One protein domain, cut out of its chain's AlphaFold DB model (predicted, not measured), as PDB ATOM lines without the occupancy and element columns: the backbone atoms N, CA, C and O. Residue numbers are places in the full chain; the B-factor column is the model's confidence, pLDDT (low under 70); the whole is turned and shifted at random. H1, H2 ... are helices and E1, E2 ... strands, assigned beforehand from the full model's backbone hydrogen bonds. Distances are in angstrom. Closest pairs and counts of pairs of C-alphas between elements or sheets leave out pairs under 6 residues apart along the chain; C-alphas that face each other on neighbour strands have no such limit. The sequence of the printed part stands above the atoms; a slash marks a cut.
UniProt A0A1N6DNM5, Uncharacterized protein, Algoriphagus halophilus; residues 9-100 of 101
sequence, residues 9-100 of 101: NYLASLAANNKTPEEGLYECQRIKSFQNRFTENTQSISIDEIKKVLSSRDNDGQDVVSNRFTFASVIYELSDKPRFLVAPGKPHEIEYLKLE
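AT A GLANCE: This is residues 9 to 100 of the 101 residues of an uncharacterized protein of Algoriphagus halophilus (UniProt A0A1N6DNM5). A small sheet of three strands has one helix, H4, over one face, and from this head the first part of the chain reaches away as an arm that ends in H2 and H1, with H3 between the arm and H4. Residues 39 to 44, in the link from H3 to H4, stick out. The 92 printed residues hold helices H1 to H4, then strands E1 to E3, sheet order E1 - E2 - E3, antiparallel; the class is mixed, with under half of the residues in named elements. The whole is loose, radius of gyration of the C-alphas 16.1 A, spans 51 by 31 by 19 A.

IN THESE COORDINATES: Find C-alpha 73 at (18.002, -0.681, 27.326); E1 runs from there to residue 77, 13.4 A. E2 is residues 83 to 87, also 13.4 A, and E3 is 97 to 99. H4 is residues 47 to 54, 10.5 A; H3 is 29 to 35; H2 is 21 to 26. H1, residues 9 to 16, 10.6 A, begins at (-1.427, 10.313, 14.073).

HOW THE PARTS SIT: Start at the meander E1 E2 E3, each strand the antiparallel neighbour of the one before: N 75 and O 85 are 2.8 A apart, N 97 and O 86 2.8 A. H4 is on the sheet, over E1, at a height of 9.6 A. H3 and H4 are close but not clearly touching, C-alphas of Phe 34 and Val 53 closest at 7.2 A. H1 and H2 only just touch, with 3 pairs of C-alphas within 8 A, only at the corner, closest Leu 14 and Gly 24, 6.7 A. H2 and H3 are apart. In H1, H3 and H4 every O i to N i+4 pair is within hydrogen-bond range; in H2 1 of 2.

THE WHOLE: Look for the farthest C-alphas at Asn 18 and Asp 80, 51.5 A apart. The printed part has no cut. The links H3 to H4 and H4 to E1 are long. Residues 25 to 27 and 60 to 62 have pLDDT under 70.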
ATOM      1  N   ASN A   9      -1.368  10.114  12.622       86.19
ATOM      2  CA  ASN A   9      -1.427  10.313  14.073       86.19
ATOM      3  C   ASN A   9      -0.525  11.466  14.538       86.19
ATOM      4  O   ASN A   9      -0.912  12.230  15.421       86.19
ATOM      5  N   TYR A  10       0.662  11.608  13.939       85.12
ATOM      6  CA  TYR A  10       1.562  12.722  14.233       85.12
ATOM      7  C   TYR A  10       0.946  14.053  13.791       85.12
ATOM      8  O   TYR A  10       0.854  14.973  14.598       85.12
ATOM      9  N   LEU A  11       0.432  14.130  12.558       90.81
ATOM     10  CA  LEU A  11      -0.225  15.338  12.042       90.81
ATOM     11  C   LEU A  11      -1.452  15.737  12.878       90.81
ATOM     12  O   LEU A  11      -1.627  16.914  13.188       90.81
ATOM     13  N   ALA A  12      -2.265  14.765  13.303       90.69
ATOM     14  CA  ALA A  12      -3.410  15.007  14.179       90.69
ATOM     15  C   ALA A  12      -2.985  15.547  15.557       90.69
ATOM     16  O   ALA A  12      -3.605  16.479  16.070       90.69
ATOM     17  N   SER A  13      -1.909  15.003  16.135       84.12
ATOM     18  CA  SER A  13      -1.344  15.489  17.398       84.12
ATOM     19  C   SER A  13      -0.848  16.934  17.280       84.12
ATOM     20  O   SER A  13      -1.131  17.759  18.148       84.12
ATOM     21  N   LEU A  14      -0.162  17.278  16.188       88.44
ATOM     22  CA  LEU A  14       0.316  18.643  15.950       88.44
ATOM     23  C   LEU A  14      -0.826  19.641  15.783       88.44
ATOM     24  O   LEU A  14      -0.807  20.697  16.415       88.44
ATOM     25  N   ALA A  15      -1.850  19.284  15.003       89.56
ATOM     26  CA  ALA A  15      -3.037  20.112  14.823       89.56
ATOM     27  C   ALA A  15      -3.755  20.371  16.158       89.56
ATOM     28  O   ALA A  15      -4.122  21.507  16.448       89.56
ATOM     29  N   ALA A  16      -3.886  19.346  17.011       89.50
ATOM     30  CA  ALA A  16      -4.479  19.481  18.344       89.50
ATOM     31  C   ALA A  16      -3.683  20.413  19.278       89.50
ATOM     32  O   ALA A  16      -4.251  20.974  20.212       89.50
ATOM     33  N   ASN A  17      -2.385  20.592  19.020       82.94
ATOM     34  CA  ASN A  17      -1.492  21.453  19.795       82.94
ATOM     35  C   ASN A  17      -1.134  22.764  19.071       82.94
ATOM     36  O   ASN A  17      -0.265  23.491  19.547       82.94
ATOM     37  N   ASN A  18      -1.797  23.071  17.947       88.81
ATOM     38  CA  ASN A  18      -1.565  24.254  17.114       88.81
ATOM     39  C   ASN A  18      -0.089  24.442  16.701       88.81
ATOM     40  O   ASN A  18       0.457  25.538  16.827       88.81
ATOM     41  N   LYS A  19       0.549  23.357  16.244       86.12
ATOM     42  CA  LYS A  19       1.963  23.311  15.837       86.12
ATOM     43  C   LYS A  19       2.138  22.890  14.381       86.12
ATOM     44  O   LYS A  19       1.340  22.107  13.862       86.12
ATOM     45  N   THR A  20       3.212  23.344  13.741       88.56
ATOM     46  CA  THR A  20       3.658  22.821  12.440       88.56
ATOM     47  C   THR A  20       4.514  21.554  12.605       88.56
ATOM     48  O   THR A  20       5.019  21.275  13.699       88.56
ATOM     49  N   PRO A  21       4.712  20.758  11.533       85.19
ATOM     50  CA  PRO A  21       5.636  19.625  11.555       85.19
ATOM     51  C   PRO A  21       7.050  19.991  11.999       85.19
ATOM     52  O   PRO A  21       7.652  19.236  12.760       85.19
ATOM     53  N   GLU A  22       7.552  21.147  11.569       81.50
ATOM     54  CA  GLU A  22       8.876  21.653  11.921       81.50
ATOM     55  C   GLU A  22       8.969  21.945  13.420       81.50
ATOM     56  O   GLU A  22       9.912  21.498  14.063       81.50
ATOM     57  N   GLU A  23       7.973  22.613  14.003       79.44
ATOM     58  CA  GLU A  23       7.930  22.920  15.439       79.44
ATOM     59  C   GLU A  23       7.855  21.652  16.302       79.44
ATOM     60  O   GLU A  23       8.528  21.548  17.329       79.44
ATOM     61  N   GLY A  24       7.080  20.655  15.861       74.06
ATOM     62  CA  GLY A  24       6.968  19.365  16.540       74.06
ATOM     63  C   GLY A  24       8.275  18.574  16.590       74.06
ATOM     64  O   GLY A  24       8.562  17.921  17.594       74.06
ATOM     65  N   LEU A  25       9.101  18.667  15.542       67.38
ATOM     66  CA  LEU A  25      10.387  17.967  15.461       67.38
ATOM     67  C   LEU A  25      11.401  18.460  16.510       67.38
ATOM     68  O   LEU A  25      12.258  17.684  16.937       67.38
ATOM     69  N   TYR A  26      11.304  19.719  16.946       62.28
ATOM     70  CA  TYR A  26      12.241  20.321  17.903       62.28
ATOM     71  C   TYR A  26      11.872  20.097  19.378       62.28
ATOM     72  O   TYR A  26      12.694  20.340  20.266       62.28
ATOM     73  N   GLU A  27      10.680  19.580  19.681       69.25
ATOM     74  CA  GLU A  27      10.237  19.338  21.056       69.25
ATOM     75  C   GLU A  27      10.394  17.877  21.499       69.25
ATOM     76  O   GLU A  27       9.461  17.233  21.965       69.25
ATOM     77  N   CYS A  28      11.612  17.337  21.431       75.06
ATOM     78  CA  CYS A  28      11.899  16.046  22.053       75.06
ATOM     79  C   CYS A  28      12.400  16.239  23.493       75.06
ATOM     80  O   CYS A  28      13.565  16.576  23.721       75.06
ATOM     81  N   GLN A  29      11.541  15.979  24.482       77.94
ATOM     82  CA  GLN A  29      11.917  16.066  25.905       77.94
ATOM     83  C   GLN A  29      13.057  15.107  26.269       77.94
ATOM     84  O   GLN A  29      13.873  15.414  27.138       77.94
ATOM     85  N   ARG A  30      13.177  13.980  25.553       84.62
ATOM     86  CA  ARG A  30      14.302  13.050  25.705       84.62
ATOM     87  C   ARG A  30      15.623  13.726  25.351       84.62
ATOM     88  O   ARG A  30      16.546  13.663  26.149       84.62
ATOM     89  N   ILE A  31      15.702  14.436  24.219       82.75
ATOM     90  CA  ILE A  31      16.926  15.154  23.815       82.75
ATOM     91  C   ILE A  31      17.327  16.171  24.888       82.75
ATOM     92  O   ILE A  31      18.480  16.177  25.314       82.75
ATOM     93  N   LYS A  32      16.368  16.956  25.395       79.94
ATOM     94  CA  LYS A  32      16.616  17.912  26.488       79.94
ATOM     95  C   LYS A  32      17.125  17.216  27.758       79.94
ATOM     96  O   LYS A  32      18.078  17.675  28.375       79.94
ATOM     97  N   SER A  33      16.534  16.075  28.119       82.69
ATOM     98  CA  SER A  33      16.960  15.252  29.259       82.69
ATOM     99  C   SER A  33      18.417  14.773  29.138       82.69
ATOM    100  O   SER A  33      19.152  14.803  30.131       82.69
ATOM    101  N   PHE A  34      18.864  14.397  27.932       84.75
ATOM    102  CA  PHE A  34      20.266  14.053  27.667       84.75
ATOM    103  C   PHE A  34      21.182  15.282  27.728       84.75
ATOM    104  O   PHE A  34      22.190  15.241  28.429       84.75
ATOM    105  N   GLN A  35      20.821  16.382  27.059       83.69
ATOM    106  CA  GLN A  35      21.618  17.620  27.018       83.69
ATOM    107  C   GLN A  35      21.827  18.250  28.401       83.69
ATOM    108  O   GLN A  35      22.875  18.830  28.668       83.69
ATOM    109  N   ASN A  36      20.863  18.096  29.312       83.38
ATOM    110  CA  ASN A  36      20.988  18.586  30.687       83.38
ATOM    111  C   ASN A  36      22.004  17.797  31.530       83.38
ATOM    112  O   ASN A  36      22.451  18.291  32.563       83.38
ATOM    113  N   ARG A  37      22.345  16.564  31.136       86.19
ATOM    114  CA  ARG A  37      23.280  15.692  31.871       86.19
ATOM    115  C   ARG A  37      24.637  15.580  31.205       86.19
ATOM    116  O   ARG A  37      25.649  15.461  31.889       86.19
ATOM    117  N   PHE A  38      24.641  15.596  29.881       86.62
ATOM    118  CA  PHE A  38      25.831  15.496  29.061       86.62
ATOM    119  C   PHE A  38      26.022  16.821  28.341       86.62
ATOM    120  O   PHE A  38      25.267  17.171  27.435       86.62
ATOM    121  N   THR A  39      27.028  17.560  28.789       85.50
ATOM    122  CA  THR A  39      27.395  18.860  28.230       85.50
ATOM    123  C   THR A  39      28.729  18.741  27.507       85.50
ATOM    124  O   THR A  39      29.436  17.743  27.644       85.50
ATOM    125  N   GLU A  40      29.123  19.788  26.789       84.69
ATOM    126  CA  GLU A  40      30.438  19.867  26.140       84.69
ATOM    127  C   GLU A  40      31.608  19.761  27.138       84.69
ATOM    128  O   GLU A  40      32.717  19.398  26.763       84.69
ATOM    129  N   ASN A  41      31.352  20.018  28.426       85.81
ATOM    130  CA  ASN A  41      32.342  19.910  29.498       85.81
ATOM    131  C   ASN A  41      32.383  18.520  30.155       85.81
ATOM    132  O   ASN A  41      33.189  18.295  31.061       85.81
ATOM    133  N   THR A  42      31.517  17.586  29.757       86.94
ATOM    134  CA  THR A  42      31.509  16.228  30.304       86.94
ATOM    135  C   THR A  42      32.714  15.452  29.765       86.94
ATOM    136  O   THR A  42      32.717  15.009  28.622       86.94
ATOM    137  N   GLN A  43      33.745  15.281  30.594       84.25
ATOM    138  CA  GLN A  43      34.998  14.621  30.194       84.25
ATOM    139  C   GLN A  43      34.995  13.101  30.390       84.25
ATOM    140  O   GLN A  43      35.737  12.385  29.723       84.25
ATOM    141  N   SER A  44      34.170  12.595  31.306       86.88
ATOM    142  CA  SER A  44      34.050  11.167  31.591       86.88
ATOM    143  C   SER A  44      32.616  10.834  31.955       86.88
ATOM    144  O   SER A  44      31.985  11.587  32.693       86.88
ATOM    145  N   ILE A  45      32.127   9.694  31.476       89.00
ATOM    146  CA  ILE A  45      30.802   9.185  31.814       89.00
ATOM    147  C   ILE A  45      30.977   7.775  32.366       89.00
ATOM    148  O   ILE A  45      31.448   6.876  31.666       89.00
ATOM    149  N   SER A  46      30.604   7.577  33.624       91.69
ATOM    150  CA  SER A  46      30.573   6.254  34.242       91.69
ATOM    151  C   SER A  46      29.374   5.439  33.754       91.69
ATOM    152  O   SER A  46      28.324   5.975  33.397       91.69
ATOM    153  N   ILE A  47      29.490   4.111  33.805       92.81
ATOM    154  CA  ILE A  47      28.377   3.206  33.481       92.81
ATOM    155  C   ILE A  47      27.146   3.493  34.355       92.81
ATOM    156  O   ILE A  47      26.020   3.431  33.867       92.81
ATOM    157  N   ASP A  48      27.339   3.848  35.625       92.38
ATOM    158  CA  ASP A  48      26.228   4.152  36.529       92.38
ATOM    159  C   ASP A  48      25.521   5.463  36.170       92.38
ATOM    160  O   ASP A  48      24.301   5.560  36.303       92.38
ATOM    161  N   GLU A  49      26.245   6.456  35.651       92.00
ATOM    162  CA  GLU A  49      25.629   7.659  35.084       92.00
ATOM    163  C   GLU A  49      24.805   7.322  33.843       92.00
ATOM    164  O   GLU A  49      23.652   7.747  33.759       92.00
ATOM    165  N   ILE A  50      25.330   6.490  32.935       93.19
ATOM    166  CA  ILE A  50      24.576   6.021  31.761       93.19
ATOM    167  C   ILE A  50      23.287   5.320  32.202       93.19
ATOM    168  O   ILE A  50      22.209   5.666  31.719       93.19
ATOM    169  N   LYS A  51      23.365   4.387  33.161       94.62
ATOM    170  CA  LYS A  51      22.185   3.696  33.710       94.62
ATOM    171  C   LYS A  51      21.170   4.677  34.290       94.62
ATOM    172  O   LYS A  51      19.980   4.543  34.007       94.62
ATOM    173  N   LYS A  52      21.610   5.677  35.063       91.94
ATOM    174  CA  LYS A  52      20.726   6.710  35.634       91.94
ATOM    175  C   LYS A  52      20.001   7.504  34.552       91.94
ATOM    176  O   LYS A  52      18.809   7.757  34.699       91.94
ATOM    177  N   VAL A  53      20.692   7.877  33.474       91.31
ATOM    178  CA  VAL A  53      20.069   8.604  32.358       91.31
ATOM    179  C   VAL A  53      19.064   7.721  31.634       91.31
ATOM    180  O   VAL A  53      17.930   8.128  31.417       91.31
ATOM    181  N   LEU A  54      19.449   6.490  31.301       93.25
ATOM    182  CA  LEU A  54      18.576   5.558  30.589       93.25
ATOM    183  C   LEU A  54      17.359   5.142  31.421       93.25
ATOM    184  O   LEU A  54      16.335   4.796  30.844       93.25
ATOM    185  N   SER A  55      17.449   5.232  32.749       93.50
ATOM    186  CA  SER A  55      16.349   5.002  33.691       93.50
ATOM    187  C   SER A  55      15.555   6.269  34.019       93.50
ATOM    188  O   SER A  55      14.642   6.217  34.845       93.50
ATOM    189  N   SER A  56      15.895   7.422  33.436       91.50
ATOM    190  CA  SER A  56      15.329   8.691  33.880       91.50
ATOM    191  C   SER A  56      13.859   8.855  33.490       91.50
ATOM    192  O   SER A  56      13.384   8.405  32.438       91.50
ATOM    193  N   ARG A  57      13.141   9.544  34.380       89.44
ATOM    194  CA  ARG A  57      11.723   9.896  34.261       89.44
ATOM    195  C   ARG A  57      11.511  11.377  34.572       89.44
ATOM    196  O   ARG A  57      10.646  11.731  35.355       89.44
ATOM    197  N   ASP A  58      12.349  12.232  33.984       76.00
ATOM    198  CA  ASP A  58      12.511  13.651  34.365       76.00
ATOM    199  C   ASP A  58      11.291  14.550  34.152       76.00
ATOM    200  O   ASP A  58      11.353  15.735  34.450       76.00
ATOM    201  N   ASN A  59      10.203  14.003  33.619       72.19
ATOM    202  CA  ASN A  59       8.954  14.703  33.381       72.19
ATOM    203  C   ASN A  59       7.788  13.742  33.625       72.19
ATOM    204  O   ASN A  59       7.928  12.525  33.477       72.19
ATOM    205  N   ASP A  60       6.612  14.282  33.911       64.50
ATOM    206  CA  ASP A  60       5.388  13.493  33.851       64.50
ATOM    207  C   ASP A  60       4.988  13.258  32.386       64.50
ATOM    208  O   ASP A  60       5.058  14.158  31.547       64.50
ATOM    209  N   GLY A  61       4.561  12.036  32.057       68.00
ATOM    210  CA  GLY A  61       4.014  11.702  30.738       68.00
ATOM    211  C   GLY A  61       4.807  10.663  29.941       68.00
ATOM    212  O   GLY A  61       5.563   9.858  30.487       68.00
ATOM    213  N   GLN A  62       4.551  10.615  28.629       68.81
ATOM    214  CA  GLN A  62       5.056   9.552  27.747       68.81
ATOM    215  C   GLN A  62       6.423   9.856  27.126       68.81
ATOM    216  O   GLN A  62       7.100   8.920  26.723       68.81
ATOM    217  N   ASP A  63       6.876  11.109  27.110       74.38
ATOM    218  CA  ASP A  63       8.137  11.511  26.463       74.38
ATOM    219  C   ASP A  63       9.370  11.488  27.385       74.38
ATOM    220  O   ASP A  63      10.379  12.147  27.129       74.38
ATOM    221  N   VAL A  64       9.325  10.702  28.461       84.88
ATOM    222  CA  VAL A  64      10.513  10.409  29.275       84.88
ATOM    223  C   VAL A  64      11.442   9.405  28.587       84.88
ATOM    224  O   VAL A  64      11.025   8.675  27.686       84.88
ATOM    225  N   VAL A  65      12.707   9.349  29.020       89.19
ATOM    226  CA  VAL A  65      13.711   8.425  28.461       89.19
ATOM    227  C   VAL A  65      13.271   6.973  28.639       89.19
ATOM    228  O   VAL A  65      13.307   6.203  27.678       89.19
ATOM    229  N   SER A  66      12.788   6.620  29.834       92.06
ATOM    230  CA  SER A  66      12.219   5.303  30.108       92.06
ATOM    231  C   SER A  66      10.728   5.378  30.423       92.06
ATOM    232  O   SER A  66      10.328   5.886  31.469       92.06
ATOM    233  N   ASN A  67       9.893   4.852  29.527       90.31
ATOM    234  CA  ASN A  67       8.435   4.924  29.606       90.31
ATOM    235  C   ASN A  67       7.786   3.542  29.400       90.31
ATOM    236  O   ASN A  67       8.457   2.521  29.264       90.31
ATOM    237  N   ARG A  68       6.448   3.509  29.337       89.50
ATOM    238  CA  ARG A  68       5.659   2.279  29.135       89.50
ATOM    239  C   ARG A  68       5.939   1.520  27.829       89.50
ATOM    240  O   ARG A  68       5.564   0.360  27.729       89.50
ATOM    241  N   PHE A  69       6.559   2.173  26.852       90.50
ATOM    242  CA  PHE A  69       6.945   1.621  25.555       90.50
ATOM    243  C   PHE A  69       8.455   1.354  25.451       90.50
ATOM    244  O   PHE A  69       8.954   1.035  24.375       90.50
ATOM    245  N   THR A  70       9.204   1.474  26.548       92.25
ATOM    246  CA  THR A  70      10.598   1.033  26.598       92.25
ATOM    247  C   THR A  70      10.639  -0.478  26.797       92.25
ATOM    248  O   THR A  70      10.292  -0.983  27.862       92.25
ATOM    249  N   PHE A  71      11.072  -1.199  25.764       95.06
ATOM    250  CA  PHE A  71      11.155  -2.664  25.786       95.06
ATOM    251  C   PHE A  71      12.527  -3.194  26.198       95.06
ATOM    252  O   PHE A  71      12.626  -4.329  26.647       95.06
ATOM    253  N   ALA A  72      13.578  -2.391  26.036       95.94
ATOM    254  CA  ALA A  72      14.919  -2.730  26.478       95.94
ATOM    255  C   ALA A  72      15.789  -1.477  26.602       95.94
ATOM    256  O   ALA A  72      15.514  -0.440  25.992       95.94
ATOM    257  N   SER A  73      16.883  -1.613  27.344       96.31
ATOM    258  CA  SER A  73      18.002  -0.681  27.326       96.31
ATOM    259  C   SER A  73      19.319  -1.442  27.311       96.31
ATOM    260  O   SER A  73      19.441  -2.496  27.933       96.31
ATOM    261  N   VAL A  74      20.294  -0.910  26.583       96.06
ATOM    262  CA  VAL A  74      21.546  -1.592  26.274       96.06
ATOM    263  C   VAL A  74      22.713  -0.628  26.455       96.06
ATOM    264  O   VAL A  74      22.650   0.510  25.994       96.06
ATOM    265  N   ILE A  75      23.785  -1.095  27.094       95.81
ATOM    266  CA  ILE A  75      25.047  -0.368  27.248       95.81
ATOM    267  C   ILE A  75      26.185  -1.264  26.758       95.81
ATOM    268  O   ILE A  75      26.364  -2.383  27.244       95.81
ATOM    269  N   TYR A  76      26.963  -0.744  25.813       94.06
ATOM    270  CA  TYR A  76      28.206  -1.350  25.351       94.06
ATOM    271  C   TYR A  76      29.372  -0.640  26.028       94.06
ATOM    272  O   TYR A  76      29.590   0.550  25.808       94.06
ATOM    273  N   GLU A  77      30.134  -1.365  26.833       92.06
ATOM    274  CA  GLU A  77      31.379  -0.853  27.384       92.06
ATOM    275  C   GLU A  77      32.545  -1.351  26.544       92.06
ATOM    276  O   GLU A  77      32.891  -2.533  26.573       92.06
ATOM    277  N   LEU A  78      33.139  -0.433  25.788       90.00
ATOM    278  CA  LEU A  78      34.287  -0.701  24.936       90.00
ATOM    279  C   LEU A  78      35.560  -0.452  25.749       90.00
ATOM    280  O   LEU A  78      36.020   0.678  25.877       90.00
ATOM    281  N   SER A  79      36.092  -1.514  26.345       88.31
ATOM    282  CA  SER A  79      37.350  -1.504  27.098       88.31
ATOM    283  C   SER A  79      38.179  -2.739  26.745       88.31
ATOM    284  O   SER A  79      37.725  -3.575  25.962       88.31
ATOM    285  N   ASP A  80      39.348  -2.905  27.368       90.19
ATOM    286  CA  ASP A  80      40.178  -4.115  27.234       90.19
ATOM    287  C   ASP A  80      39.435  -5.404  27.623       90.19
ATOM    288  O   ASP A  80      39.800  -6.502  27.205       90.19
ATOM    289  N   LYS A  81      38.377  -5.278  28.432       89.25
ATOM    290  CA  LYS A  81      37.427  -6.347  28.745       89.25
ATOM    291  C   LYS A  81      36.034  -5.852  28.370       89.25
ATOM    292  O   LYS A  81      35.355  -5.286  29.230       89.25
ATOM    293  N   PRO A  82      35.618  -5.980  27.099       90.50
ATOM    294  CA  PRO A  82      34.346  -5.443  26.660       90.50
ATOM    295  C   PRO A  82      33.200  -6.113  27.413       90.50
ATOM    296  O   PRO A  82      33.228  -7.312  27.693       90.50
ATOM    297  N   ARG A  83      32.191  -5.323  27.771       92.00
ATOM    298  CA  ARG A  83      31.032  -5.809  28.524       92.00
ATOM    299  C   ARG A  83      29.756  -5.331  27.881       92.00
ATOM    300  O   ARG A  83      29.668  -4.207  27.386       92.00
ATOM    301  N   PHE A  84      28.757  -6.192  27.951       94.44
ATOM    302  CA  PHE A  84      27.435  -5.886  27.459       94.44
ATOM    303  C   PHE A  84      26.457  -5.869  28.622       94.44
ATOM    304  O   PHE A  84      26.306  -6.870  29.319       94.44
ATOM    305  N   LEU A  85      25.826  -4.722  28.870       96.25
ATOM    306  CA  LEU A  85      24.811  -4.591  29.908       96.25
ATOM    307  C   LEU A  85      23.439  -4.427  29.259       96.25
ATOM    308  O   LEU A  85      23.259  -3.550  28.416       96.25
ATOM    309  N   VAL A  86      22.465  -5.230  29.682       96.81
ATOM    310  CA  VAL A  86      21.104  -5.221  29.129       96.81
ATOM    311  C   VAL A  86      20.077  -5.190  30.246       96.81
ATOM    312  O   VAL A  86      20.075  -6.064  31.104       96.81
ATOM    313  N   ALA A  87      19.157  -4.234  30.195       97.44
ATOM    314  CA  ALA A  87      17.900  -4.300  30.929       97.44
ATOM    315  C   ALA A  87      16.808  -4.791  29.955       97.44
ATOM    316  O   ALA A  87      16.417  -4.019  29.072       97.44
ATOM    317  N   PRO A  88      16.333  -6.052  30.050       95.25
ATOM    318  CA  PRO A  88      15.307  -6.609  29.161       95.25
ATOM    319  C   PRO A  88      13.900  -6.141  29.576       95.25
ATOM    320  O   PRO A  88      13.042  -6.922  29.980       95.25
ATOM    321  N   GLY A  89      13.696  -4.829  29.527       93.88
ATOM    322  CA  GLY A  89      12.454  -4.142  29.847       93.88
ATOM    323  C   GLY A  89      12.729  -2.681  30.165       93.88
ATOM    324  O   GLY A  89      13.649  -2.070  29.612       93.88
ATOM    325  N   LYS A  90      11.935  -2.105  31.067       95.56
ATOM    326  CA  LYS A  90      12.106  -0.711  31.469       95.56
ATOM    327  C   LYS A  90      13.298  -0.606  32.434       95.56
ATOM    328  O   LYS A  90      13.210  -1.155  33.531       95.56
ATOM    329  N   PRO A  91      14.384   0.109  32.099       95.44
ATOM    330  CA  PRO A  91      15.551   0.237  32.982       95.44
ATOM    331  C   PRO A  91      15.260   0.921  34.332       95.44
ATOM    332  O   PRO A  91      16.043   0.775  35.260       95.44
ATOM    333  N   HIS A  92      14.122   1.614  34.483       94.31
ATOM    334  CA  HIS A  92      13.668   2.132  35.784       94.31
ATOM    335  C   HIS A  92      12.932   1.103  36.663       94.31
ATOM    336  O   HIS A  92      12.604   1.411  37.805       94.31
ATOM    337  N   GLU A  93      12.631  -0.086  36.137       95.50
ATOM    338  CA  GLU A  93      11.947  -1.177  36.851       95.50
ATOM    339  C   GLU A  93      12.806  -2.445  36.938       95.50
ATOM    340  O   GLU A  93      12.565  -3.283  37.803       95.50
ATOM    341  N   ILE A  94      13.774  -2.614  36.032       96.06
ATOM    342  CA  ILE A  94      14.553  -3.845  35.876       96.06
ATOM    343  C   ILE A  94      16.044  -3.532  35.939       96.06
ATOM    344  O   ILE A  94      16.528  -2.592  35.307       96.06
ATOM    345  N   GLU A  95      16.778  -4.363  36.672       95.25
ATOM    346  CA  GLU A  95      18.231  -4.281  36.758       95.25
ATOM    347  C   GLU A  95      18.923  -4.686  35.450       95.25
ATOM    348  O   GLU A  95      18.441  -5.509  34.668       95.25
ATOM    349  N   TYR A  96      20.110  -4.124  35.228       97.12
ATOM    350  CA  TYR A  96      20.936  -4.493  34.087       97.12
ATOM    351  C   TYR A  96      21.632  -5.831  34.332       97.12
ATOM    352  O   TYR A  96      22.455  -5.965  35.237       97.12
ATOM    353  N   LEU A  97      21.369  -6.786  33.449       95.75
ATOM    354  CA  LEU A  97      22.106  -8.031  33.325       95.75
ATOM    355  C   LEU A  97      23.444  -7.763  32.641       95.75
ATOM    356  O   LEU A  97      23.508  -7.028  31.656       95.75
ATOM    357  N   LYS A  98      24.510  -8.383  33.141       94.38
ATOM    358  CA  LYS A  98      25.847  -8.320  32.551       94.38
ATOM    359  C   LYS A  98      26.084  -9.585  31.730       94.38
ATOM    360  O   LYS A  98      26.077 -10.675  32.294       94.38
ATOM    361  N   LEU A  99      26.296  -9.442  30.427       87.62
ATOM    362  CA  LEU A  99      26.723 -10.532  29.555       87.62
ATOM    363  C   LEU A  99      28.237 -10.436  29.349       87.62
ATOM    364  O   LEU A  99      28.757  -9.404  28.910       87.62
ATOM    365  N   GLU A 100      28.921 -11.516  29.708       78.88
ATOM    366  CA  GLU A 100      30.352 -11.725  29.502       78.88
ATOM    367  C   GLU A 100      30.520 -12.747  28.371       78.88
ATOM    368  O   GLU A 100      29.735 -13.693  28.283       78.88
TER     369      GLU A 100